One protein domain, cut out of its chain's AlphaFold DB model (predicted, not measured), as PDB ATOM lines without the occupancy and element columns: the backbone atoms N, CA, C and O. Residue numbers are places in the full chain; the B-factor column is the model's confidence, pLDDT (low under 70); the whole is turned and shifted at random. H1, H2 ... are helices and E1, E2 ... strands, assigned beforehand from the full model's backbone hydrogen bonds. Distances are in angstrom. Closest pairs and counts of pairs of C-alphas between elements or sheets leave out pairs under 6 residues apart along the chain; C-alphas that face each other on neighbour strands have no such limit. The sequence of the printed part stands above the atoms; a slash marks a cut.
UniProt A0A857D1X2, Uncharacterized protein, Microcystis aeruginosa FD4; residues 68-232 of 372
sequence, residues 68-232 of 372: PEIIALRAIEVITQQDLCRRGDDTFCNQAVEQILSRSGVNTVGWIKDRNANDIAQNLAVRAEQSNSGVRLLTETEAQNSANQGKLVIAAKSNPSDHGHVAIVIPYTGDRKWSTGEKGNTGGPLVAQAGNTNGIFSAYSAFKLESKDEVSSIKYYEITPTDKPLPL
ATOM      1  N   PRO A  68     -12.872 -30.677 -14.232       78.19
ATOM      2  CA  PRO A  68     -14.276 -30.914 -13.884       78.19
ATOM      3  C   PRO A  68     -15.251 -30.246 -14.855       78.19
ATOM      4  O   PRO A  68     -16.186 -30.876 -15.347       78.19
ATOM      5  N   GLU A  69     -15.015 -28.979 -15.184       75.88
ATOM      6  CA  GLU A  69     -15.910 -28.204 -16.043       75.88
ATOM      7  C   GLU A  69     -15.941 -28.743 -17.467       75.88
ATOM      8  O   GLU A  69     -17.012 -28.828 -18.058       75.88
ATOM      9  N   ILE A  70     -14.798 -29.184 -17.996       78.81
ATOM     10  CA  ILE A  70     -14.736 -29.820 -19.316       78.81
ATOM     11  C   ILE A  70     -15.581 -31.101 -19.342       78.81
ATOM     12  O   ILE A  70     -16.310 -31.331 -20.308       78.81
ATOM     13  N   ILE A  71     -15.524 -31.927 -18.294       79.44
ATOM     14  CA  ILE A  71     -16.331 -33.156 -18.212       79.44
ATOM     15  C   ILE A  71     -17.820 -32.824 -18.117       79.44
ATOM     16  O   ILE A  71     -18.617 -33.401 -18.859       79.44
ATOM     17  N   ALA A  72     -18.195 -31.872 -17.259       79.62
ATOM     18  CA  ALA A  72     -19.580 -31.425 -17.129       79.62
ATOM     19  C   ALA A  72     -20.124 -30.891 -18.462       79.62
ATOM     20  O   ALA A  72     -21.214 -31.273 -18.882       79.62
ATOM     21  N   LEU A  73     -19.341 -30.059 -19.155       79.06
ATOM     22  CA  LEU A  73     -19.694 -29.498 -20.455       79.06
ATOM     23  C   LEU A  73     -19.884 -30.572 -21.515       79.06
ATOM     24  O   LEU A  73     -20.906 -30.562 -22.191       79.06
ATOM     25  N   ARG A  74     -18.954 -31.528 -21.628       83.06
ATOM     26  CA  ARG A  74     -19.089 -32.651 -22.568       83.06
ATOM     27  C   ARG A  74     -20.337 -33.473 -22.287       83.06
ATOM     28  O   ARG A  74     -21.049 -33.830 -23.220       83.06
ATOM     29  N   ALA A  75     -20.601 -33.771 -21.016       83.00
ATOM     30  CA  ALA A  75     -21.769 -34.546 -20.634       83.00
ATOM     31  C   ALA A  75     -23.064 -33.808 -20.988       83.00
ATOM     32  O   ALA A  75     -23.944 -34.388 -21.617       83.00
ATOM     33  N   ILE A  76     -23.150 -32.518 -20.658       78.81
ATOM     34  CA  ILE A  76     -24.297 -31.670 -20.992       78.81
ATOM     35  C   ILE A  76     -24.474 -31.568 -22.505       78.81
ATOM     36  O   ILE A  76     -25.577 -31.795 -22.992       78.81
ATOM     37  N   GLU A  77     -23.411 -31.272 -23.250       77.75
ATOM     38  CA  GLU A  77     -23.440 -31.156 -24.709       77.75
ATOM     39  C   GLU A  77     -23.996 -32.438 -25.347       77.75
ATOM     40  O   GLU A  77     -24.918 -32.379 -26.156       77.75
ATOM     41  N   VAL A  78     -23.513 -33.610 -24.925       81.00
ATOM     42  CA  VAL A  78     -23.953 -34.888 -25.497       81.00
ATOM     43  C   VAL A  78     -25.405 -35.218 -25.139       81.00
ATOM     44  O   VAL A  78     -26.177 -35.566 -26.030       81.00
ATOM     45  N   ILE A  79     -25.831 -35.086 -23.874       76.50
ATOM     46  CA  ILE A  79     -27.213 -35.454 -23.490       76.50
ATOM     47  C   ILE A  79     -28.268 -34.503 -24.084       76.50
ATOM     48  O   ILE A  79     -29.451 -34.833 -24.152       76.50
ATOM     49  N   THR A  80     -27.859 -33.307 -24.502       72.06
ATOM     50  CA  THR A  80     -28.751 -32.272 -25.042       72.06
ATOM     51  C   THR A  80     -28.726 -32.180 -26.566       72.06
ATOM     52  O   THR A  80     -29.665 -31.630 -27.150       72.06
ATOM     53  N   GLN A  81     -27.716 -32.755 -27.223       73.38
ATOM     54  CA  GLN A  81     -27.698 -33.025 -28.663       73.38
ATOM     55  C   GLN A  81     -28.687 -34.161 -28.989       73.38
ATOM     56  O   GLN A  81     -28.295 -35.258 -29.384       73.38
ATOM     57  N   GLN A  82     -29.989 -33.882 -28.809       55.81
ATOM     58  CA  GLN A  82     -31.099 -34.835 -28.963       55.81
ATOM     59  C   GLN A  82     -31.034 -35.622 -30.279       55.81
ATOM     60  O   GLN A  82     -31.376 -36.800 -30.292       55.81
ATOM     61  N   ASP A  83     -30.539 -35.009 -31.354       55.97
ATOM     62  CA  ASP A  83     -30.491 -35.618 -32.685       55.97
ATOM     63  C   ASP A  83     -29.403 -36.697 -32.827       55.97
ATOM     64  O   ASP A  83     -29.523 -37.584 -33.666       55.97
ATOM     65  N   LEU A  84     -28.351 -36.666 -32.000       54.75
ATOM     66  CA  LEU A  84     -27.227 -37.610 -32.105       54.75
ATOM     67  C   LEU A  84     -27.453 -38.922 -31.358       54.75
ATOM     68  O   LEU A  84     -26.734 -39.890 -31.600       54.75
ATOM     69  N   CYS A  85     -28.410 -38.946 -30.434       56.06
ATOM     70  CA  CYS A  85     -28.694 -40.114 -29.606       56.06
ATOM     71  C   CYS A  85     -30.108 -40.666 -29.830       56.06
ATOM     72  O   CYS A  85     -30.496 -41.580 -29.105       56.06
ATOM     73  N   ARG A  86     -30.868 -40.130 -30.801       56.31
ATOM     74  CA  ARG A  86     -32.228 -40.572 -31.135       56.31
ATOM     75  C   ARG A  86     -32.258 -41.576 -32.280       56.31
ATOM     76  O   ARG A  86     -31.666 -41.358 -33.335       56.31
ATOM     77  N   ARG A  87     -33.021 -42.656 -32.103       54.19
ATOM     78  CA  ARG A  87     -33.448 -43.545 -33.197       54.19
ATOM     79  C   ARG A  87     -34.964 -43.708 -33.090       54.19
ATOM     80  O   ARG A  87     -35.438 -44.560 -32.353       54.19
ATOM     81  N   GLY A  88     -35.707 -42.846 -33.782       63.69
ATOM     82  CA  GLY A  88     -37.129 -42.626 -33.488       63.69
ATOM     83  C   GLY A  88     -37.293 -41.688 -32.288       63.69
ATOM     84  O   GLY A  88     -36.562 -40.701 -32.192       63.69
ATOM     85  N   ASP A  89     -38.210 -42.011 -31.373       54.09
ATOM     86  CA  ASP A  89     -38.487 -41.201 -30.175       54.09
ATOM     87  C   ASP A  89     -37.534 -41.487 -28.995       54.09
ATOM     88  O   ASP A  89     -37.451 -40.685 -28.059       54.09
ATOM     89  N   ASP A  90     -36.760 -42.577 -29.059       57.81
ATOM     90  CA  ASP A  90     -35.930 -43.056 -27.951       57.81
ATOM     91  C   ASP A  90     -34.502 -42.504 -27.981       57.81
ATOM     92  O   ASP A  90     -33.821 -42.555 -29.011       57.81
ATOM     93  N   THR A  91     -34.023 -42.041 -26.819       63.69
ATOM     94  CA  THR A  91     -32.621 -41.668 -26.589       63.69
ATOM     95  C   THR A  91     -31.835 -42.801 -25.919       63.69
ATOM     96  O   THR A  91     -32.258 -43.322 -24.889       63.69
ATOM     97  N   PHE A  92     -30.660 -43.158 -26.451       82.88
ATOM     98  CA  PHE A  92     -29.872 -44.308 -25.973       82.88
ATOM     99  C   PHE A  92     -28.774 -43.911 -24.970       82.88
ATOM    100  O   PHE A  92     -27.771 -43.293 -25.339       82.88
ATOM    101  N   CYS A  93     -28.924 -44.315 -23.701       89.31
ATOM    102  CA  CYS A  93     -27.975 -44.008 -22.619       89.31
ATOM    103  C   CYS A  93     -26.546 -44.498 -22.907       89.31
ATOM    104  O   CYS A  93     -25.568 -43.790 -22.659       89.31
ATOM    105  N   ASN A  94     -26.419 -45.677 -23.513       88.75
ATOM    106  CA  ASN A  94     -25.144 -46.271 -23.893       88.75
ATOM    107  C   ASN A  94     -24.413 -45.468 -24.979       88.75
ATOM    108  O   ASN A  94     -23.200 -45.306 -24.888       88.75
ATOM    109  N   GLN A  95     -25.133 -44.930 -25.971       86.50
ATOM    110  CA  GLN A  95     -24.528 -44.131 -27.043       86.50
ATOM    111  C   GLN A  95     -24.022 -42.790 -26.511       86.50
ATOM    112  O   GLN A  95     -22.922 -42.365 -26.857       86.50
ATOM    113  N   ALA A  96     -24.789 -42.150 -25.624       87.69
ATOM    114  CA  ALA A  96     -24.359 -40.917 -24.974       87.69
ATOM    115  C   ALA A  96     -23.076 -41.136 -24.158       87.69
ATOM    116  O   ALA A  96     -22.109 -40.385 -24.293       87.69
ATOM    117  N   VAL A  97     -23.028 -42.202 -23.354       90.44
ATOM    118  CA  VAL A  97     -21.833 -42.553 -22.576       90.44
ATOM    119  C   VAL A  97     -20.638 -42.861 -23.484       90.44
ATOM    120  O   VAL A  97     -19.549 -42.349 -23.235       90.44
ATOM    121  N   GLU A  98     -20.826 -43.619 -24.566       88.44
ATOM    122  CA  GLU A  98     -19.768 -43.919 -25.542       88.44
ATOM    123  C   GLU A  98     -19.192 -42.650 -26.185       88.44
ATOM    124  O   GLU A  98     -17.972 -42.487 -26.260       88.44
ATOM    125  N   GLN A  99     -20.050 -41.711 -26.591       86.69
ATOM    126  CA  GLN A  99     -19.603 -40.438 -27.153       86.69
ATOM    127  C   GLN A  99     -18.811 -39.611 -26.136       86.69
ATOM    128  O   GLN A  99     -17.775 -39.042 -26.485       86.69
ATOM    129  N   ILE A 100     -19.254 -39.557 -24.876       88.81
ATOM    130  CA  ILE A 100     -18.539 -38.825 -23.820       88.81
ATOM    131  C   ILE A 100     -17.177 -39.471 -23.538       88.81
ATOM    132  O   ILE A 100     -16.184 -38.751 -23.395       88.81
ATOM    133  N   LEU A 101     -17.109 -40.805 -23.505       88.94
ATOM    134  CA  LEU A 101     -15.869 -41.565 -23.331       88.94
ATOM    135  C   LEU A 101     -14.881 -41.293 -24.468       88.94
ATOM    136  O   LEU A 101     -13.748 -40.884 -24.210       88.94
ATOM    137  N   SER A 102     -15.334 -41.427 -25.714       86.56
ATOM    138  CA  SER A 102     -14.529 -41.170 -26.911       86.56
ATOM    139  C   SER A 102     -13.992 -39.734 -26.938       86.56
ATOM    140  O   SER A 102     -12.785 -39.513 -27.054       86.56
ATOM    141  N   ARG A 103     -14.855 -38.733 -26.695       85.00
ATOM    142  CA  ARG A 103     -14.441 -37.319 -26.591       85.00
ATOM    143  C   ARG A 103     -13.469 -37.068 -25.438       85.00
ATOM    144  O   ARG A 103     -12.689 -36.116 -25.483       85.00
ATOM    145  N   SER A 104     -13.496 -37.912 -24.414       84.56
ATOM    146  CA  SER A 104     -12.601 -37.826 -23.262       84.56
ATOM    147  C   SER A 104     -11.283 -38.574 -23.433       84.56
ATOM    148  O   SER A 104     -10.480 -38.542 -22.507       84.56
ATOM    149  N   GLY A 105     -11.021 -39.165 -24.605       86.38
ATOM    150  CA  GLY A 105      -9.781 -39.898 -24.871       86.38
ATOM    151  C   GLY A 105      -9.776 -41.303 -24.267       86.38
ATOM    152  O   GLY A 105      -8.719 -41.841 -23.947       86.38
ATOM    153  N   VAL A 106     -10.952 -41.892 -24.045       86.62
ATOM    154  CA  VAL A 106     -11.073 -43.293 -23.637       86.62
ATOM    155  C   VAL A 106     -11.293 -44.139 -24.881       86.62
ATOM    156  O   VAL A 106     -12.282 -43.958 -25.594       86.62
ATOM    157  N   ASN A 107     -10.396 -45.094 -25.121       83.75
ATOM    158  CA  ASN A 107     -10.588 -46.083 -26.171       83.75
ATOM    159  C   ASN A 107     -11.656 -47.111 -25.752       83.75
ATOM    160  O   ASN A 107     -11.393 -48.035 -24.979       83.75
ATOM    161  N   THR A 108     -12.866 -46.941 -26.284       78.69
ATOM    162  CA  THR A 108     -14.023 -47.812 -26.031       78.69
ATOM    163  C   THR A 108     -14.111 -49.006 -26.981       78.69
ATOM    164  O   THR A 108     -15.058 -49.791 -26.885       78.69
ATOM    165  N   VAL A 109     -13.149 -49.189 -27.896       77.94
ATOM    166  CA  VAL A 109     -13.162 -50.320 -28.833       77.94
ATOM    167  C   VAL A 109     -13.189 -51.631 -28.042       77.94
ATOM    168  O   VAL A 109     -12.354 -51.884 -27.174       77.94
ATOM    169  N   GLY A 110     -14.196 -52.463 -28.319       70.06
ATOM    170  CA  GLY A 110     -14.413 -53.741 -27.634       70.06
ATOM    171  C   GLY A 110     -15.133 -53.655 -26.281       70.06
ATOM    172  O   GLY A 110     -15.360 -54.695 -25.673       70.06
ATOM    173  N   TRP A 111     -15.524 -52.465 -25.809       72.81
ATOM    174  CA  TRP A 111     -16.352 -52.311 -24.598       72.81
ATOM    175  C   TRP A 111     -17.843 -52.500 -24.882       72.81
ATOM    176  O   TRP A 111     -18.643 -52.632 -23.960       72.81
ATOM    177  N   ILE A 112     -18.235 -52.443 -26.151       64.19
ATOM    178  CA  ILE A 112     -19.629 -52.409 -26.575       64.19
ATOM    179  C   ILE A 112     -19.753 -53.394 -27.727       64.19
ATOM    180  O   ILE A 112     -19.392 -53.077 -28.860       64.19
ATOM    181  N   LYS A 113     -20.194 -54.616 -27.421       59.34
ATOM    182  CA  LYS A 113     -20.362 -55.663 -28.431       59.34
ATOM    183  C   LYS A 113     -21.752 -55.576 -29.064       59.34
ATOM    184  O   LYS A 113     -21.828 -55.567 -30.288       59.34
ATOM    185  N   ASP A 114     -22.794 -55.329 -28.256       62.66
ATOM    186  CA  ASP A 114     -24.192 -55.305 -28.716       62.66
ATOM    187  C   ASP A 114     -24.931 -53.978 -28.434       62.66
ATOM    188  O   ASP A 114     -26.158 -53.908 -28.473       62.66
ATOM    189  N   ARG A 115     -24.193 -52.881 -28.188       68.25
ATOM    190  CA  ARG A 115     -24.735 -51.514 -27.981       68.25
ATOM    191  C   ARG A 115     -25.880 -51.444 -26.965       68.25
ATOM    192  O   ARG A 115     -26.807 -50.656 -27.148       68.25
ATOM    193  N   ASN A 116     -25.801 -52.205 -25.878       87.12
ATOM    194  CA  ASN A 116     -26.720 -52.078 -24.753       87.12
ATOM    195  C   ASN A 116     -25.962 -51.639 -23.480       87.12
ATOM    196  O   ASN A 116     -24.737 -51.733 -23.390       87.12
ATOM    197  N   ALA A 117     -26.688 -51.110 -22.497       91.19
ATOM    198  CA  ALA A 117     -26.098 -50.622 -21.252       91.19
ATOM    199  C   ALA A 117     -25.660 -51.742 -20.285       91.19
ATOM    200  O   ALA A 117     -24.779 -51.504 -19.456       91.19
ATOM    201  N   ASN A 118     -26.215 -52.955 -20.406       92.62
ATOM    202  CA  ASN A 118     -25.780 -54.118 -19.623       92.62
ATOM    203  C   ASN A 118     -24.345 -54.513 -19.981       92.62
ATOM    204  O   ASN A 118     -23.536 -54.719 -19.079       92.62
ATOM    205  N   ASP A 119     -24.009 -54.535 -21.272       90.62
ATOM    206  CA  ASP A 119     -22.665 -54.846 -21.760       90.62
ATOM    207  C   ASP A 119     -21.641 -53.846 -21.220       90.62
ATOM    208  O   ASP A 119     -20.571 -54.239 -20.759       90.62
ATOM    209  N   ILE A 120     -21.972 -52.546 -21.241       91.69
ATOM    210  CA  ILE A 120     -21.099 -51.506 -20.680       91.69
ATOM    211  C   ILE A 120     -20.889 -51.759 -19.187       91.69
ATOM    212  O   ILE A 120     -19.748 -51.776 -18.728       91.69
ATOM    213  N   ALA A 121     -21.966 -51.991 -18.429       94.12
ATOM    214  CA  ALA A 121     -21.879 -52.261 -16.996       94.12
ATOM    215  C   ALA A 121     -21.024 -53.507 -16.693       94.12
ATOM    216  O   ALA A 121     -20.159 -53.467 -15.818       94.12
ATOM    217  N   GLN A 122     -21.215 -54.593 -17.444       93.19
ATOM    218  CA  GLN A 122     -20.456 -55.831 -17.282       93.19
ATOM    219  C   GLN A 122     -18.980 -55.654 -17.655       93.19
ATOM    220  O   GLN A 122     -18.102 -56.095 -16.913       93.19
ATOM    221  N   ASN A 123     -18.680 -54.971 -18.759       92.25
ATOM    222  CA  ASN A 123     -17.303 -54.724 -19.184       92.25
ATOM    223  C   ASN A 123     -16.558 -53.797 -18.219       92.25
ATOM    224  O   ASN A 123     -15.372 -54.011 -17.969       92.25
ATOM    225  N   LEU A 124     -17.240 -52.809 -17.633       93.88
ATOM    226  CA  LEU A 124     -16.680 -51.988 -16.558       93.88
ATOM    227  C   LEU A 124     -16.364 -52.828 -15.317       93.88
ATOM    228  O   LEU A 124     -15.282 -52.677 -14.754       93.88
ATOM    229  N   ALA A 125     -17.259 -53.742 -14.925       95.12
ATOM    230  CA  ALA A 125     -17.020 -54.656 -13.810       95.12
ATOM    231  C   ALA A 125     -15.791 -55.549 -14.055       95.12
ATOM    232  O   ALA A 125     -14.877 -55.555 -13.234       95.12
ATOM    233  N   VAL A 126     -15.714 -56.210 -15.215       93.81
ATOM    234  CA  VAL A 126     -14.575 -57.072 -15.585       93.81
ATOM    235  C   VAL A 126     -13.265 -56.282 -15.627       93.81
ATOM    236  O   VAL A 126     -12.241 -56.743 -15.130       93.81
ATOM    237  N   ARG A 127     -13.268 -55.070 -16.195       92.31
ATOM    238  CA  ARG A 127     -12.070 -54.219 -16.235       92.31
ATOM    239  C   ARG A 127     -11.647 -53.761 -14.845       92.31
ATOM    240  O   ARG A 127     -10.452 -53.727 -14.582       92.31
ATOM    241  N   ALA A 128     -12.582 -53.440 -13.956       95.06
ATOM    242  CA  ALA A 128     -12.254 -53.030 -12.591       95.06
ATOM    243  C   ALA A 128     -11.539 -54.131 -11.783       95.06
ATOM    244  O   ALA A 128     -10.810 -53.818 -10.845       95.06
ATOM    245  N   GLU A 129     -11.717 -55.402 -12.154       95.06
ATOM    246  CA  GLU A 129     -11.008 -56.545 -11.560       95.06
ATOM    247  C   GLU A 129      -9.608 -56.769 -12.166       95.06
ATOM    248  O   GLU A 129      -8.758 -57.423 -11.562       95.06
ATOM    249  N   GLN A 130      -9.339 -56.218 -13.353       92.31
ATOM    250  CA  GLN A 130      -8.059 -56.352 -14.047       92.31
ATOM    251  C   GLN A 130      -7.052 -55.295 -13.579       92.31
ATOM    252  O   GLN A 130      -7.322 -54.093 -13.582       92.31
ATOM    253  N   SER A 131      -5.833 -55.731 -13.254       85.81
ATOM    254  CA  SER A 131      -4.731 -54.810 -12.960       85.81
ATOM    255  C   SER A 131      -4.394 -53.949 -14.185       85.81
ATOM    256  O   SER A 131      -4.347 -54.452 -15.306       85.81
ATOM    257  N   ASN A 132      -4.140 -52.654 -13.969       86.81
ATOM    258  CA  ASN A 132      -3.766 -51.677 -15.004       86.81
ATOM    259  C   ASN A 132      -4.788 -51.492 -16.145       86.81
ATOM    260  O   ASN A 132      -4.435 -51.002 -17.214       86.81
ATOM    261  N   SER A 133      -6.062 -51.829 -15.930       89.31
ATOM    262  CA  SER A 133      -7.120 -51.644 -16.937       89.31
ATOM    263  C   SER A 133      -7.522 -50.182 -17.172       89.31
ATOM    264  O   SER A 133      -8.265 -49.893 -18.113       89.31
ATOM    265  N   GLY A 134      -7.086 -49.276 -16.288       90.81
ATOM    266  CA  GLY A 134      -7.521 -47.881 -16.254       90.81
ATOM    267  C   GLY A 134      -8.931 -47.681 -15.689       90.81
ATOM    268  O   GLY A 134      -9.415 -46.553 -15.710       90.81
ATOM    269  N   VAL A 135      -9.586 -48.734 -15.183       95.31
ATOM    270  CA  VAL A 135     -10.928 -48.676 -14.585       95.31
ATOM    271  C   VAL A 135     -10.850 -49.046 -13.108       95.31
ATOM    272  O   VAL A 135     -10.255 -50.059 -12.751       95.31
ATOM    273  N   ARG A 136     -11.472 -48.243 -12.242       97.25
ATOM    274  CA  ARG A 136     -11.501 -48.466 -10.791       97.25
ATOM    275  C   ARG A 136     -12.933 -48.402 -10.272       97.25
ATOM    276  O   ARG A 136     -13.624 -47.414 -10.506       97.25
ATOM    277  N   LEU A 137     -13.372 -49.443  -9.564       97.69
ATOM    278  CA  LEU A 137     -14.666 -49.450  -8.874       97.69
ATOM    279  C   LEU A 137     -14.628 -48.476  -7.689       97.69
ATOM    280  O   LEU A 137     -13.667 -48.470  -6.922       97.69
ATOM    281  N   LEU A 138     -15.684 -47.682  -7.543       97.75
ATOM    282  CA  LEU A 138     -15.848 -46.673  -6.505       97.75
ATOM    283  C   LEU A 138     -17.099 -46.931  -5.666       97.75
ATOM    284  O   LEU A 138     -18.111 -47.449  -6.148       97.75
ATOM    285  N   THR A 139     -17.052 -46.473  -4.420       96.00
ATOM    286  CA  THR A 139     -18.253 -46.203  -3.625       96.00
ATOM    287  C   THR A 139     -18.974 -44.951  -4.128       96.00
ATOM    288  O   THR A 139     -18.442 -44.159  -4.907       96.00
ATOM    289  N   GLU A 140     -20.193 -44.736  -3.640       93.12
ATOM    290  CA  GLU A 140     -20.999 -43.560  -3.968       93.12
ATOM    291  C   GLU A 140     -20.277 -42.233  -3.672       93.12
ATOM    292  O   GLU A 140     -20.168 -41.353  -4.527       93.12
ATOM    293  N   THR A 141     -19.733 -42.109  -2.461       91.31
ATOM    294  CA  THR A 141     -19.020 -40.909  -2.011       91.31
ATOM    295  C   THR A 141     -17.752 -40.678  -2.828       91.31
ATOM    296  O   THR A 141     -17.461 -39.552  -3.233       91.31
ATOM    297  N   GLU A 142     -16.997 -41.743  -3.111       95.56
ATOM    298  CA  GLU A 142     -15.799 -41.658  -3.945       95.56
ATOM    299  C   GLU A 142     -16.133 -41.234  -5.375       95.56
ATOM    300  O   GLU A 142     -15.380 -40.459  -5.959       95.56
ATOM    301  N   ALA A 143     -17.264 -41.686  -5.921       96.19
ATOM    302  CA  ALA A 143     -17.712 -41.331  -7.261       96.19
ATOM    303  C   ALA A 143     -17.938 -39.825  -7.409       96.19
ATOM    304  O   ALA A 143     -17.397 -39.208  -8.328       96.19
ATOM    305  N   GLN A 144     -18.675 -39.213  -6.477       93.44
ATOM    306  CA  GLN A 144     -18.895 -37.768  -6.511       93.44
ATOM    307  C   GLN A 144     -17.590 -36.992  -6.285       93.44
ATOM    308  O   GLN A 144     -17.320 -36.026  -6.999       93.44
ATOM    309  N   ASN A 145     -16.757 -37.424  -5.333       91.19
ATOM    310  CA  ASN A 145     -15.474 -36.777  -5.049       91.19
ATOM    311  C   ASN A 145     -14.520 -36.837  -6.249       91.19
ATOM    312  O   ASN A 145     -13.877 -35.843  -6.579       91.19
ATOM    313  N   SER A 146     -14.460 -37.980  -6.927       94.44
ATOM    314  CA  SER A 146     -13.648 -38.185  -8.124       94.44
ATOM    315  C   SER A 146     -14.131 -37.302  -9.285       94.44
ATOM    316  O   SER A 146     -13.333 -36.578  -9.890       94.44
ATOM    317  N   ALA A 147     -15.447 -37.228  -9.521       92.94
ATOM    318  CA  ALA A 147     -16.018 -36.306 -10.506       92.94
ATOM    319  C   ALA A 147     -15.711 -34.833 -10.170       92.94
ATOM    320  O   ALA A 147     -15.337 -34.059 -11.052       92.94
ATOM    321  N   ASN A 148     -15.766 -34.445  -8.890       87.12
ATOM    322  CA  ASN A 148     -15.408 -33.097  -8.423       87.12
ATOM    323  C   ASN A 148     -13.936 -32.738  -8.662       87.12
ATOM    324  O   ASN A 148     -13.606 -31.565  -8.821       87.12
ATOM    325  N   GLN A 149     -13.059 -33.739  -8.729       87.88
ATOM    326  CA  GLN A 149     -11.649 -33.587  -9.094       87.88
ATOM    327  C   GLN A 149     -11.417 -33.606 -10.613       87.88
ATOM    328  O   GLN A 149     -10.277 -33.520 -11.069       87.88
ATOM    329  N   GLY A 150     -12.479 -33.717 -11.414       87.44
ATOM    330  CA  GLY A 150     -12.393 -33.719 -12.870       87.44
ATOM    331  C   GLY A 150     -11.927 -35.043 -13.442       87.44
ATOM    332  O   GLY A 150     -11.327 -35.074 -14.515       87.44
ATOM    333  N   LYS A 151     -12.186 -36.138 -12.728       93.62
ATOM    334  CA  LYS A 151     -12.050 -37.488 -13.261       93.62
ATOM    335  C   LYS A 151     -13.343 -37.904 -13.951       93.62
ATOM    336  O   LYS A 151     -14.431 -37.454 -13.594       93.62
ATOM    337  N   LEU A 152     -13.213 -38.772 -14.949       95.00
ATOM    338  CA  LEU A 152     -14.362 -39.330 -15.640       95.00
ATOM    339  C   LEU A 152     -14.926 -40.482 -14.815       95.00
ATOM    340  O   LEU A 152     -14.220 -41.452 -14.546       95.00
ATOM    341  N   VAL A 153     -16.193 -40.369 -14.428       97.25
ATOM    342  CA  VAL A 153     -16.862 -41.365 -13.595       97.25
ATOM    343  C   VAL A 153     -18.188 -41.765 -14.235       97.25
ATOM    344  O   VAL A 153     -18.974 -40.911 -14.645       97.25
ATOM    345  N   ILE A 154     -18.444 -43.069 -14.318       97.00
ATOM    346  CA  ILE A 154     -19.679 -43.650 -14.853       97.00
ATOM    347  C   ILE A 154     -20.461 -44.299 -13.718       97.00
ATOM    348  O   ILE A 154     -19.913 -45.117 -12.985       97.00
ATOM    349  N   ALA A 155     -21.745 -43.977 -13.606       97.69
ATOM    350  CA  ALA A 155     -22.710 -44.772 -12.861       97.69
ATOM    351  C   ALA A 155     -23.318 -45.818 -13.803       97.69
ATOM    352  O   ALA A 155     -23.722 -45.479 -14.917       97.69
ATOM    353  N   ALA A 156     -23.398 -47.073 -13.373       96.75
ATOM    354  CA  ALA A 156     -23.928 -48.170 -14.172       96.75
ATOM    355  C   ALA A 156     -24.766 -49.126 -13.315       96.75
ATOM    356  O   ALA A 156     -24.391 -49.458 -12.192       96.75
ATOM    357  N   LYS A 157     -25.882 -49.602 -13.866       95.62
ATOM    358  CA  LYS A 157     -26.735 -50.643 -13.283       95.62
ATOM    359  C   LYS A 157     -26.986 -51.671 -14.372       95.62
ATOM    360  O   LYS A 157     -27.598 -51.353 -15.392       95.62
ATOM    361  N   SER A 158     -26.497 -52.885 -14.153       93.62
ATOM    362  CA  SER A 158     -26.845 -54.021 -15.002       93.62
ATOM    363  C   SER A 158     -28.203 -54.570 -14.575       93.62
ATOM    364  O   SER A 158     -28.488 -54.687 -13.383       93.62
ATOM    365  N   ASN A 159     -29.036 -54.900 -15.550       92.19
ATOM    366  CA  ASN A 159     -30.312 -55.568 -15.388       92.19
ATOM    367  C   ASN A 159     -30.383 -56.705 -16.420       92.19
ATOM    368  O   ASN A 159     -30.852 -56.481 -17.529       92.19
ATOM    369  N   PRO A 160     -29.896 -57.917 -16.102       86.69
ATOM    370  CA  PRO A 160     -29.829 -59.015 -17.072       86.69
ATOM    371  C   PRO A 160     -31.192 -59.456 -17.625       86.69
ATOM    372  O   PRO A 160     -31.250 -60.053 -18.695       86.69
ATOM    373  N   SER A 161     -32.275 -59.189 -16.891       87.50
ATOM    374  CA  SER A 161     -33.648 -59.513 -17.293       87.50
ATOM    375  C   SER A 161     -34.302 -58.474 -18.210       87.50
ATOM    376  O   SER A 161     -35.377 -58.750 -18.733       87.50
ATOM    377  N   ASP A 162     -33.701 -57.294 -18.383       88.31
ATOM    378  CA  ASP A 162     -34.283 -56.170 -19.130       88.31
ATOM    379  C   ASP A 162     -33.162 -55.220 -19.625       88.31
ATOM    380  O   ASP A 162     -32.021 -55.631 -19.848       88.31
ATOM    381  N   HIS A 163     -33.450 -53.939 -19.830       87.88
ATOM    382  CA  HIS A 163     -32.473 -52.925 -20.184       87.88
ATOM    383  C   HIS A 163     -31.685 -52.442 -18.959       87.88
ATOM    384  O   HIS A 163     -32.240 -51.972 -17.963       87.88
ATOM    385  N   GLY A 164     -30.357 -52.518 -19.052       92.81
ATOM    386  CA  GLY A 164     -29.464 -51.822 -18.130       92.81
ATOM    387  C   GLY A 164     -29.535 -50.309 -18.291       92.81
ATOM    388  O   GLY A 164     -30.170 -49.780 -19.206       92.81
ATOM    389  N   HIS A 165     -28.802 -49.599 -17.439       94.62
ATOM    390  CA  HIS A 165     -28.658 -48.154 -17.565       94.62
ATOM    391  C   HIS A 165     -27.248 -47.687 -17.224       94.62
ATOM    392  O   HIS A 165     -26.577 -48.265 -16.367       94.62
ATOM    393  N   VAL A 166     -26.802 -46.633 -17.903       94.94
ATOM    394  CA  VAL A 166     -25.510 -45.986 -17.668       94.94
ATOM    395  C   VAL A 166     -25.660 -44.471 -17.750       94.94
ATOM    396  O   VAL A 166     -26.431 -43.950 -18.553       94.94
ATOM    397  N   ALA A 167     -24.914 -43.756 -16.915       95.31
ATOM    398  CA  ALA A 167     -24.917 -42.299 -16.867       95.31
ATOM    399  C   ALA A 167     -23.540 -41.776 -16.440       95.31
ATOM    400  O   ALA A 167     -22.785 -42.477 -15.767       95.31
ATOM    401  N   ILE A 168     -23.206 -40.539 -16.805       95.25
ATOM    402  CA  ILE A 168     -21.942 -39.910 -16.392       95.25
ATOM    403  C   ILE A 168     -22.161 -39.173 -15.079       95.25
ATOM    404  O   ILE A 168     -23.043 -38.324 -15.004       95.25
ATOM    405  N   VAL A 169     -21.358 -39.458 -14.056       94.88
ATOM    406  CA  VAL A 169     -21.345 -38.649 -12.833       94.88
ATOM    407  C   VAL A 169     -20.692 -37.312 -13.157       94.88
ATOM    408  O   VAL A 169     -19.586 -37.265 -13.697       94.88
ATOM    409  N   ILE A 170     -21.384 -36.223 -12.843       89.50
ATOM    410  CA  ILE A 170     -20.907 -34.870 -13.106       89.50
ATOM    411  C   ILE A 170     -20.417 -34.197 -11.817       89.50
ATOM    412  O   ILE A 170     -20.930 -34.481 -10.729       89.50
ATOM    413  N   PRO A 171     -19.436 -33.286 -11.920       86.38
ATOM    414  CA  PRO A 171     -18.993 -32.492 -10.786       86.38
ATOM    415  C   PRO A 171     -20.140 -31.691 -10.159       86.38
ATOM    416  O   PRO A 171     -20.919 -31.032 -10.850       86.38
ATOM    417  N   TYR A 172     -20.197 -31.710  -8.834       81.12
ATOM    418  CA  TYR A 172     -21.087 -30.924  -7.998       81.12
ATOM    419  C   TYR A 172     -20.479 -30.736  -6.599       81.12
ATOM    420  O   TYR A 172     -20.221 -31.704  -5.883       81.12
ATOM    421  N   THR A 173     -20.280 -29.484  -6.188       65.06
ATOM    422  CA  THR A 173     -19.648 -29.118  -4.903       65.06
ATOM    423  C   THR A 173     -20.615 -28.464  -3.913       65.06
ATOM    424  O   THR A 173     -20.175 -27.802  -2.981       65.06
ATOM    425  N   GLY A 174     -21.930 -28.570  -4.128       61.03
ATOM    426  CA  GLY A 174     -22.910 -27.949  -3.235       61.03
ATOM    427  C   GLY A 174     -23.236 -28.804  -2.008       61.03
ATOM    428  O   GLY A 174     -23.334 -30.027  -2.100       61.03
ATOM    429  N   ASP A 175     -23.488 -28.142  -0.876       50.38
ATOM    430  CA  ASP A 175     -23.957 -28.744   0.382       50.38
ATOM    431  C   ASP A 175     -25.433 -29.164   0.281       50.38
ATOM    432  O   ASP A 175     -26.322 -28.617   0.941       50.38
ATOM    433  N   ARG A 176     -25.759 -30.102  -0.608       55.91
ATOM    434  CA  ARG A 176     -27.149 -30.527  -0.769       55.91
ATOM    435  C   ARG A 176     -27.489 -31.596   0.264       55.91
ATOM    436  O   ARG A 176     -27.104 -32.753   0.143       55.91
ATOM    437  N   LYS A 177     -28.299 -31.217   1.252       43.94
ATOM    438  CA  LYS A 177     -29.196 -32.150   1.939       43.94
ATOM    439  C   LYS A 177     -30.436 -32.270   1.062       43.94
ATOM    440  O   LYS A 177     -31.206 -31.318   0.969       43.94
ATOM    441  N   TRP A 178     -30.616 -33.390   0.366       48.78
ATOM    442  CA  TRP A 178     -31.875 -33.631  -0.335       48.78
ATOM    443  C   TRP A 178     -32.993 -33.654   0.707       48.78
ATOM    444  O   TRP A 178     -33.001 -34.481   1.616       48.78
ATOM    445  N   SER A 179     -33.912 -32.696   0.612       38.34
ATOM    446  CA  SER A 179     -35.141 -32.717   1.392       38.34
ATOM    447  C   SER A 179     -35.904 -33.975   0.992       38.34
ATOM    448  O   SER A 179     -36.410 -34.056  -0.124       38.34
ATOM    449  N   THR A 180     -35.982 -34.940   1.905       40.31
ATOM    450  CA  THR A 180     -36.656 -36.247   1.804       40.31
ATOM    451  C   THR A 180     -38.183 -36.153   1.605       40.31
ATOM    452  O   THR A 180     -38.916 -37.046   2.020       40.31
ATOM    453  N   GLY A 181     -38.684 -35.045   1.052       36.94
ATOM    454  CA  GLY A 181     -40.100 -34.686   0.964       36.94
ATOM    455  C   GLY A 181     -40.707 -34.752  -0.440       36.94
ATOM    456  O   GLY A 181     -41.928 -34.815  -0.550       36.94
ATOM    457  N   GLU A 182     -39.908 -34.790  -1.510       41.38
ATOM    458  CA  GLU A 182     -40.411 -35.217  -2.821       41.38
ATOM    459  C   GLU A 182     -40.351 -36.744  -2.871       41.38
ATOM    460  O   GLU A 182     -39.324 -37.336  -2.548       41.38
ATOM    461  N   LYS A 183     -41.456 -37.394  -3.251       41.59
ATOM    462  CA  LYS A 183     -41.636 -38.860  -3.304       41.59
ATOM    463  C   LYS A 183     -40.766 -39.572  -4.367       41.59
ATOM    464  O   LYS A 183     -41.198 -40.557  -4.953       41.59
ATOM    465  N   GLY A 184     -39.565 -39.076  -4.647       51.28
ATOM    466  CA  GLY A 184     -38.546 -39.739  -5.452       51.28
ATOM    467  C   GLY A 184     -37.366 -40.132  -4.571       51.28
ATOM    468  O   GLY A 184     -37.011 -39.401  -3.645       51.28
ATOM    469  N   ASN A 185     -36.746 -41.280  -4.856       56.47
ATOM    470  CA  ASN A 185     -35.479 -41.664  -4.242       56.47
ATOM    471  C   ASN A 185     -34.427 -40.592  -4.574       56.47
ATOM    472  O   ASN A 185     -33.852 -40.551  -5.658       56.47
ATOM    473  N   THR A 186     -34.250 -39.666  -3.638       65.44
ATOM    474  CA  THR A 186     -33.418 -38.475  -3.747       65.44
ATOM    475  C   THR A 186     -32.118 -38.748  -3.004       65.44
ATOM    476  O   THR A 186     -32.017 -38.595  -1.792       65.44
ATOM    477  N   GLY A 187     -31.132 -39.241  -3.742       79.56
ATOM    478  CA  GLY A 187     -29.816 -39.612  -3.229       79.56
ATOM    479  C   GLY A 187     -28.906 -40.093  -4.355       79.56
ATOM    480  O   GLY A 187     -29.336 -40.178  -5.517       79.56
ATOM    481  N   GLY A 188     -27.650 -40.375  -4.026       87.12
ATOM    482  CA  GLY A 188     -26.633 -40.688  -5.018       87.12
ATOM    483  C   GLY A 188     -25.889 -39.461  -5.561       87.12
ATOM    484  O   GLY A 188     -26.330 -38.322  -5.373       87.12
ATOM    485  N   PRO A 189     -24.796 -39.687  -6.310       91.25
ATOM    486  CA  PRO A 189     -24.063 -38.654  -7.021       91.25
ATOM    487  C   PRO A 189     -24.947 -38.009  -8.085       91.25
ATOM    488  O   PRO A 189     -25.926 -38.601  -8.553       91.25
ATOM    489  N   LEU A 190     -24.586 -36.801  -8.500       89.62
ATOM    490  CA  LEU A 190     -25.258 -36.120  -9.595       89.62
ATOM    491  C   LEU A 190     -24.814 -36.741 -10.919       89.62
ATOM    492  O   LEU A 190     -23.620 -36.843 -11.188       89.62
ATOM    493  N   VAL A 191     -25.765 -37.148 -11.754       92.00
ATOM    494  CA  VAL A 191     -25.487 -37.786 -13.040       92.00
ATOM    495  C   VAL A 191     -26.150 -37.040 -14.190       92.00
ATOM    496  O   VAL A 191     -27.295 -36.599 -14.097       92.00
ATOM    497  N   ALA A 192     -25.420 -36.926 -15.293       88.75
ATOM    498  CA  ALA A 192     -25.927 -36.574 -16.606       88.75
ATOM    499  C   ALA A 192     -26.418 -37.851 -17.296       88.75
ATOM    500  O   ALA A 192     -25.636 -38.762 -17.584       88.75
ATOM    501  N   GLN A 193     -27.720 -37.911 -17.553       86.94
ATOM    502  CA  GLN A 193     -28.385 -39.048 -18.172       86.94
ATOM    503  C   GLN A 193     -28.907 -38.679 -19.561       86.94
ATOM    504  O   GLN A 193     -29.549 -37.642 -19.733       86.94
ATOM    505  N   ALA A 194     -28.711 -39.591 -20.514       81.75
ATOM    506  CA  ALA A 194     -29.540 -39.697 -21.710       81.75
ATOM    507  C   ALA A 194     -30.466 -40.917 -21.572       81.75
ATOM    508  O   ALA A 194     -30.056 -41.925 -21.002       81.75
ATOM    509  N   GLY A 195     -31.707 -40.830 -22.042       75.00
ATOM    510  CA  GLY A 195     -32.696 -41.908 -21.926       75.00
ATOM    511  C   GLY A 195     -34.089 -41.435 -22.332       75.00
ATOM    512  O   GLY A 195     -34.219 -40.491 -23.103       75.00
ATOM    513  N   ASN A 196     -35.145 -41.996 -21.739       69.56
ATOM    514  CA  ASN A 196     -36.512 -41.469 -21.908       69.56
ATOM    515  C   ASN A 196     -36.643 -39.989 -21.488       69.56
ATOM    516  O   ASN A 196     -37.527 -39.260 -21.928       69.56
ATOM    517  N   THR A 197     -35.768 -39.535 -20.593       74.69
ATOM    518  CA  THR A 197     -35.667 -38.130 -20.210       74.69
ATOM    519  C   THR A 197     -34.198 -37.780 -20.083       74.69
ATOM    520  O   THR A 197     -33.481 -38.375 -19.272       74.69
ATOM    521  N   ASN A 198     -33.762 -36.827 -20.903       81.75
ATOM    522  CA  ASN A 198     -32.404 -36.312 -20.858       81.75
ATOM    523  C   ASN A 198     -32.333 -35.198 -19.825       81.75
ATOM    524  O   ASN A 198     -33.188 -34.311 -19.793       81.75
ATOM    525  N   GLY A 199     -31.310 -35.231 -18.984       80.94
ATOM    526  CA  GLY A 199     -31.153 -34.219 -17.957       80.94
ATOM    527  C   GLY A 199     -30.151 -34.605 -16.892       80.94
ATOM    528  O   GLY A 199     -29.417 -35.589 -17.004       80.94
ATOM    529  N   ILE A 200     -30.134 -33.782 -15.854       83.06
ATOM    530  CA  ILE A 200     -29.266 -33.941 -14.702       83.06
ATOM    531  C   ILE A 200     -30.131 -34.356 -13.517       83.06
ATOM    532  O   ILE A 200     -31.027 -33.619 -13.106       83.06
ATOM    533  N   PHE A 201     -29.840 -35.524 -12.959       85.00
ATOM    534  CA  PHE A 201     -30.603 -36.125 -11.869       85.00
ATOM    535  C   PHE A 201     -29.656 -36.635 -10.789       85.00
ATOM    536  O   PHE A 201     -28.460 -36.796 -11.023       85.00
ATOM    537  N   SER A 202     -30.176 -36.919  -9.596       89.00
ATOM    538  CA  SER A 202     -29.429 -37.777  -8.675       89.00
ATOM    539  C   SER A 202     -29.414 -39.203  -9.233       89.00
ATOM    540  O   SER A 202     -30.369 -39.606  -9.905       89.00
ATOM    541  N   ALA A 203     -28.368 -39.983  -8.953       91.44
ATOM    542  CA  ALA A 203     -28.263 -41.346  -9.468       91.44
ATOM    543  C   ALA A 203     -29.497 -42.190  -9.108       91.44
ATOM    544  O   ALA A 203     -30.038 -42.885  -9.957       91.44
ATOM    545  N   TYR A 204     -30.040 -42.078  -7.897       90.81
ATOM    546  CA  TYR A 204     -31.197 -42.900  -7.529       90.81
ATOM    547  C   TYR A 204     -32.458 -42.575  -8.351       90.81
ATOM    548  O   TYR A 204     -33.241 -43.470  -8.667       90.81
ATOM    549  N   SER A 205     -32.633 -41.307  -8.741       86.88
ATOM    550  CA  SER A 205     -33.735 -40.865  -9.597       86.88
ATOM    551  C   SER A 205     -33.505 -41.247 -11.061       86.88
ATOM    552  O   SER A 205     -34.413 -41.779 -11.696       86.88
ATOM    553  N   ALA A 206     -32.288 -41.038 -11.570       88.62
ATOM    554  CA  ALA A 206     -31.871 -41.441 -12.913       88.62
ATOM    555  C   ALA A 206     -32.128 -42.936 -13.171       88.62
ATOM    556  O   ALA A 206     -32.692 -43.325 -14.192       88.62
ATOM    557  N   PHE A 207     -31.779 -43.770 -12.194       91.06
ATOM    558  CA  PHE A 207     -31.888 -45.224 -12.273       91.06
ATOM    559  C   PHE A 207     -33.255 -45.777 -11.842       91.06
ATOM    560  O   PHE A 207     -33.411 -46.998 -11.798       91.06
ATOM    561  N   LYS A 208     -34.229 -44.899 -11.542       88.56
ATOM    562  CA  LYS A 208     -35.608 -45.245 -11.153       88.56
ATOM    563  C   LYS A 208     -35.675 -46.349 -10.088       88.56
ATOM    564  O   LYS A 208     -36.421 -47.308 -10.244       88.56
ATOM    565  N   LEU A 209     -34.870 -46.231  -9.032       85.38
ATOM    566  CA  LEU A 209     -34.845 -47.244  -7.974       85.38
ATOM    567  C   LEU A 209     -36.219 -47.363  -7.306       85.38
ATOM    568  O   LEU A 209     -36.798 -46.340  -6.931       85.38
ATOM    569  N   GLU A 210     -36.709 -48.586  -7.106       84.19
ATOM    570  CA  GLU A 210     -38.003 -48.831  -6.447       84.19
ATOM    571  C   GLU A 210     -37.878 -48.880  -4.919       84.19
ATOM    572  O   GLU A 210     -38.821 -48.571  -4.187       84.19
ATOM    573  N   SER A 211     -36.689 -49.217  -4.413       82.75
ATOM    574  CA  SER A 211     -36.407 -49.313  -2.982       82.75
ATOM    575  C   SER A 211     -34.972 -48.897  -2.650       82.75
ATOM    576  O   SER A 211     -34.114 -48.774  -3.526       82.75
ATOM    577  N   LYS A 212     -34.694 -48.679  -1.359       78.75
ATOM    578  CA  LYS A 212     -33.338 -48.362  -0.880       78.75
ATOM    579  C   LYS A 212     -32.369 -49.533  -1.029       78.75
ATOM    580  O   LYS A 212     -31.175 -49.300  -1.185       78.75
ATOM    581  N   ASP A 213     -32.860 -50.767  -1.018       84.81
ATOM    582  CA  ASP A 213     -32.005 -51.953  -1.129       84.81
ATOM    583  C   ASP A 213     -31.379 -52.057  -2.530       84.81
ATOM    584  O   ASP A 213     -30.249 -52.531  -2.696       84.81
ATOM    585  N   GLU A 214     -32.053 -51.491  -3.537       88.62
ATOM    586  CA  GLU A 214     -31.537 -51.400  -4.899       88.62
ATOM    587  C   GLU A 214     -30.404 -50.383  -5.068       88.62
ATOM    588  O   GLU A 214     -29.740 -50.397  -6.102       88.62
ATOM    589  N   VAL A 215     -30.123 -49.523  -4.084       88.94
ATOM    590  CA  VAL A 215     -29.001 -48.569  -4.167       88.94
ATOM    591  C   VAL A 215     -27.691 -49.298  -4.453       88.94
ATOM    592  O   VAL A 215     -26.903 -48.872  -5.296       88.94
ATOM    593  N   SER A 216     -27.499 -50.459  -3.824       91.19
ATOM    594  CA  SER A 216     -26.310 -51.295  -4.001       91.19
ATOM    595  C   SER A 216     -26.157 -51.883  -5.415       91.19
ATOM    596  O   SER A 216     -25.062 -52.340  -5.767       91.19
ATOM    597  N   SER A 217     -27.223 -51.862  -6.225       94.19
ATOM    598  CA  SER A 217     -27.214 -52.317  -7.621       94.19
ATOM    599  C   SER A 217     -26.562 -51.310  -8.572       94.19
ATOM    600  O   SER A 217     -26.104 -51.704  -9.646       94.19
ATOM    601  N   ILE A 218     -26.468 -50.035  -8.176       96.75
ATOM    602  CA  ILE A 218     -25.723 -49.025  -8.926       96.75
ATOM    603  C   ILE A 218     -24.248 -49.151  -8.550       96.75
ATOM    604  O   ILE A 218     -23.867 -49.073  -7.382       96.75
ATOM    605  N   LYS A 219     -23.403 -49.348  -9.557       98.06
ATOM    606  CA  LYS A 219     -21.948 -49.370  -9.429       98.06
ATOM    607  C   LYS A 219     -21.363 -48.120 -10.065       98.06
ATOM    608  O   LYS A 219     -21.888 -47.617 -11.057       98.06
ATOM    609  N   TYR A 220     -20.271 -47.628  -9.494       98.19
ATOM    610  CA  TYR A 220     -19.595 -46.428  -9.968       98.19
ATOM    611  C   TYR A 220     -18.176 -46.767 -10.393       98.19
ATOM    612  O   TYR A 220     -17.465 -47.459  -9.670       98.19
ATOM    613  N   TYR A 221     -17.759 -46.280 -11.554       97.88
ATOM    614  CA  TYR A 221     -16.466 -46.606 -12.139       97.88
ATOM    615  C   TYR A 221     -15.733 -45.333 -12.529       97.88
ATOM    616  O   TYR A 221     -16.222 -44.566 -13.355       97.88
ATOM    617  N   GLU A 222     -14.557 -45.118 -11.951       97.19
ATOM    618  CA  GLU A 222     -13.603 -44.119 -12.424       97.19
ATOM    619  C   GLU A 222     -12.830 -44.676 -13.610       97.19
ATOM    620  O   GLU A 222     -12.389 -45.826 -13.588       97.19
ATOM    621  N   ILE A 223     -12.653 -43.845 -14.630       95.06
ATOM    622  CA  ILE A 223     -11.962 -44.210 -15.859       95.06
ATOM    623  C   ILE A 223     -10.810 -43.243 -16.083       95.06
ATOM    624  O   ILE A 223     -10.982 -42.023 -16.118       95.06
ATOM    625  N   THR A 224      -9.628 -43.813 -16.274       92.56
ATOM    626  CA  THR A 224      -8.427 -43.097 -16.688       92.56
ATOM    627  C   THR A 224      -8.354 -43.108 -18.216       92.56
ATOM    628  O   THR A 224      -8.272 -44.191 -18.798       92.56
ATOM    629  N   PRO A 225      -8.389 -41.941 -18.885       87.94
ATOM    630  CA  PRO A 225      -8.179 -41.862 -20.327       87.94
ATOM    631  C   PRO A 225      -6.837 -42.464 -20.739       87.94
ATOM    632  O   PRO A 225      -5.820 -42.223 -20.090       87.94
ATOM    633  N   THR A 226      -6.841 -43.239 -21.822       85.00
ATOM    634  CA  THR A 226      -5.631 -43.816 -22.428       85.00
ATOM    635  C   THR A 226      -5.002 -42.875 -23.445       85.00
ATOM    636  O   THR A 226      -3.799 -42.937 -23.682       85.00
ATOM    637  N   ASP A 227      -5.814 -41.985 -24.013       80.12
ATOM    638  CA  ASP A 227      -5.453 -41.080 -25.091       80.12
ATOM    639  C   ASP A 227      -5.676 -39.619 -24.685       80.12
ATOM    640  O   ASP A 227      -6.363 -39.296 -23.709       80.12
ATOM    641  N   LYS A 228      -5.098 -38.698 -25.462       77.25
ATOM    642  CA  LYS A 228      -5.316 -37.265 -25.251       77.25
ATOM    643  C   LYS A 228      -6.795 -36.933 -25.520       77.25
ATOM    644  O   LYS A 228      -7.290 -37.268 -26.597       77.25
ATOM    645  N   PRO A 229      -7.497 -36.239 -24.604       77.56
ATOM    646  CA  PRO A 229      -8.888 -35.862 -24.822       77.56
ATOM    647  C   PRO A 229      -9.054 -35.009 -26.081       77.56
ATOM    648  O   PRO A 229      -8.226 -34.132 -26.351       77.56
ATOM    649  N   LEU A 230     -10.148 -35.215 -26.818       69.69
ATOM    650  CA  LEU A 230     -10.469 -34.378 -27.972       69.69
ATOM    651  C   LEU A 230     -10.821 -32.955 -27.506       69.69
ATOM    652  O   LEU A 230     -11.436 -32.789 -26.443       69.69
ATOM    653  N   PRO A 231     -10.450 -31.912 -28.271       67.44
ATOM    654  CA  PRO A 231     -10.882 -30.557 -27.956       67.44
ATOM    655  C   PRO A 231     -12.416 -30.473 -27.951       67.44
ATOM    656  O   PRO A 231     -13.089 -31.240 -28.643       67.44
ATOM    657  N   LEU A 232     -12.978 -29.550 -27.161       66.12
ATOM    658  CA  LEU A 232     -14.406 -29.238 -27.265       66.12
ATOM    659  C   LEU A 232     -14.705 -28.804 -28.707       66.12
ATOM    660  O   LEU A 232     -13.956 -28.022 -29.287       66.12
TER     661      LEU A 232
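This is residues 68 to 232 of the 372 residues of an uncharacterized protein of Microcystis aeruginosa FD4 (UniProt A0A857D1X2). A strongly twisted six-stranded sheet is sandwiched between helices, with H1, H2 and H3 covering one face and H4 and the short H5 over the other. The long loop of residues 170 to 189 reaches as far as 26 A from the mean of the C-alphas. The printed part has 165 residues, with six named helices and six named strands in the order H1 H2 H3 E1 H4 E2 E3 E4 E5 H5 H6 E6; the sheet, E1 E6 E2 E3 E4 E5, is antiparallel throughout. The class is mixed, helices and strands; the whole is compact and rounded, with a radius of gyration of the C-alphas of 14.7 A and spans of 43 by 36 by 31 A.

H1, residues 68 to 80, and H2, residues 93 to 103, form a helical hairpin. They touch at a steep tilt of 45 degrees, opposite ways; the closest C-alphas, of Val 78 and Ala 96, are 6.1 A apart. H3, residues 117 to 129, only just touches H2, with 3 pairs of C-alphas within 8 A, the closest being Asn 94 and Ala 117 at 5.2 A. E1, residues 135 to 138, H4, residues 140 to 148, and E2, residues 152 to 157, form a split strand-helix-strand unit, two strands running the same way with E6, residues 219 to 223, between them; its crossover is right-handed. N 136 and O 222 are 2.9 A apart, and N 154 and O 221 are 2.8 A apart. E2, E3, residues 165 to 169, E4, residues 190 to 193, and E5, residues 199 to 202, form a meander, each strand the antiparallel neighbour of the one before; N 155 and O 167 are 2.8 A apart, N 192 and O 168 2.8 A, N 191 and O 201 2.8 A. There are three layers, helices on both faces of the sheet: H1, H2 and H3 on one face, at heights over the sheet of 8.2, 8.9 and 8.4 A, and H4 on the opposite face at 7.6 A. H5, residues 203 to 206, is on the same face as H4, and H6, residues 213 to 217, only grazes the sheet. Every O i to N i+4 pair is within hydrogen-bond range in H1, H2, H3 and H4; H6 has 0 of 1, with 1 of 2 O i to N i+3 pairs, and H5 is too short for such a pair.

H1 begins at C-alpha 68, (-14.276, -30.914, -13.884), and is 18.3 A long. H2 measures 15.6 A, H3 18.9 A, H4 12.7 A and E2 16.9 A. E3 and E6 measure 12.9 A each, and E6 ends at C-alpha 223, (-11.962, -44.210, -15.859).

The farthest C-alphas, of Gly 181 and Asp 227, are 43.8 A apart. The printed part has no cut. The links H1 to H2, H2 to H3 and E3 to E4 are long. Mean pLDDT of the printed part is 81.9; it is under 70 at residues 82 to 91, 112 to 115, 173 to 186, 196 and 230 to 232.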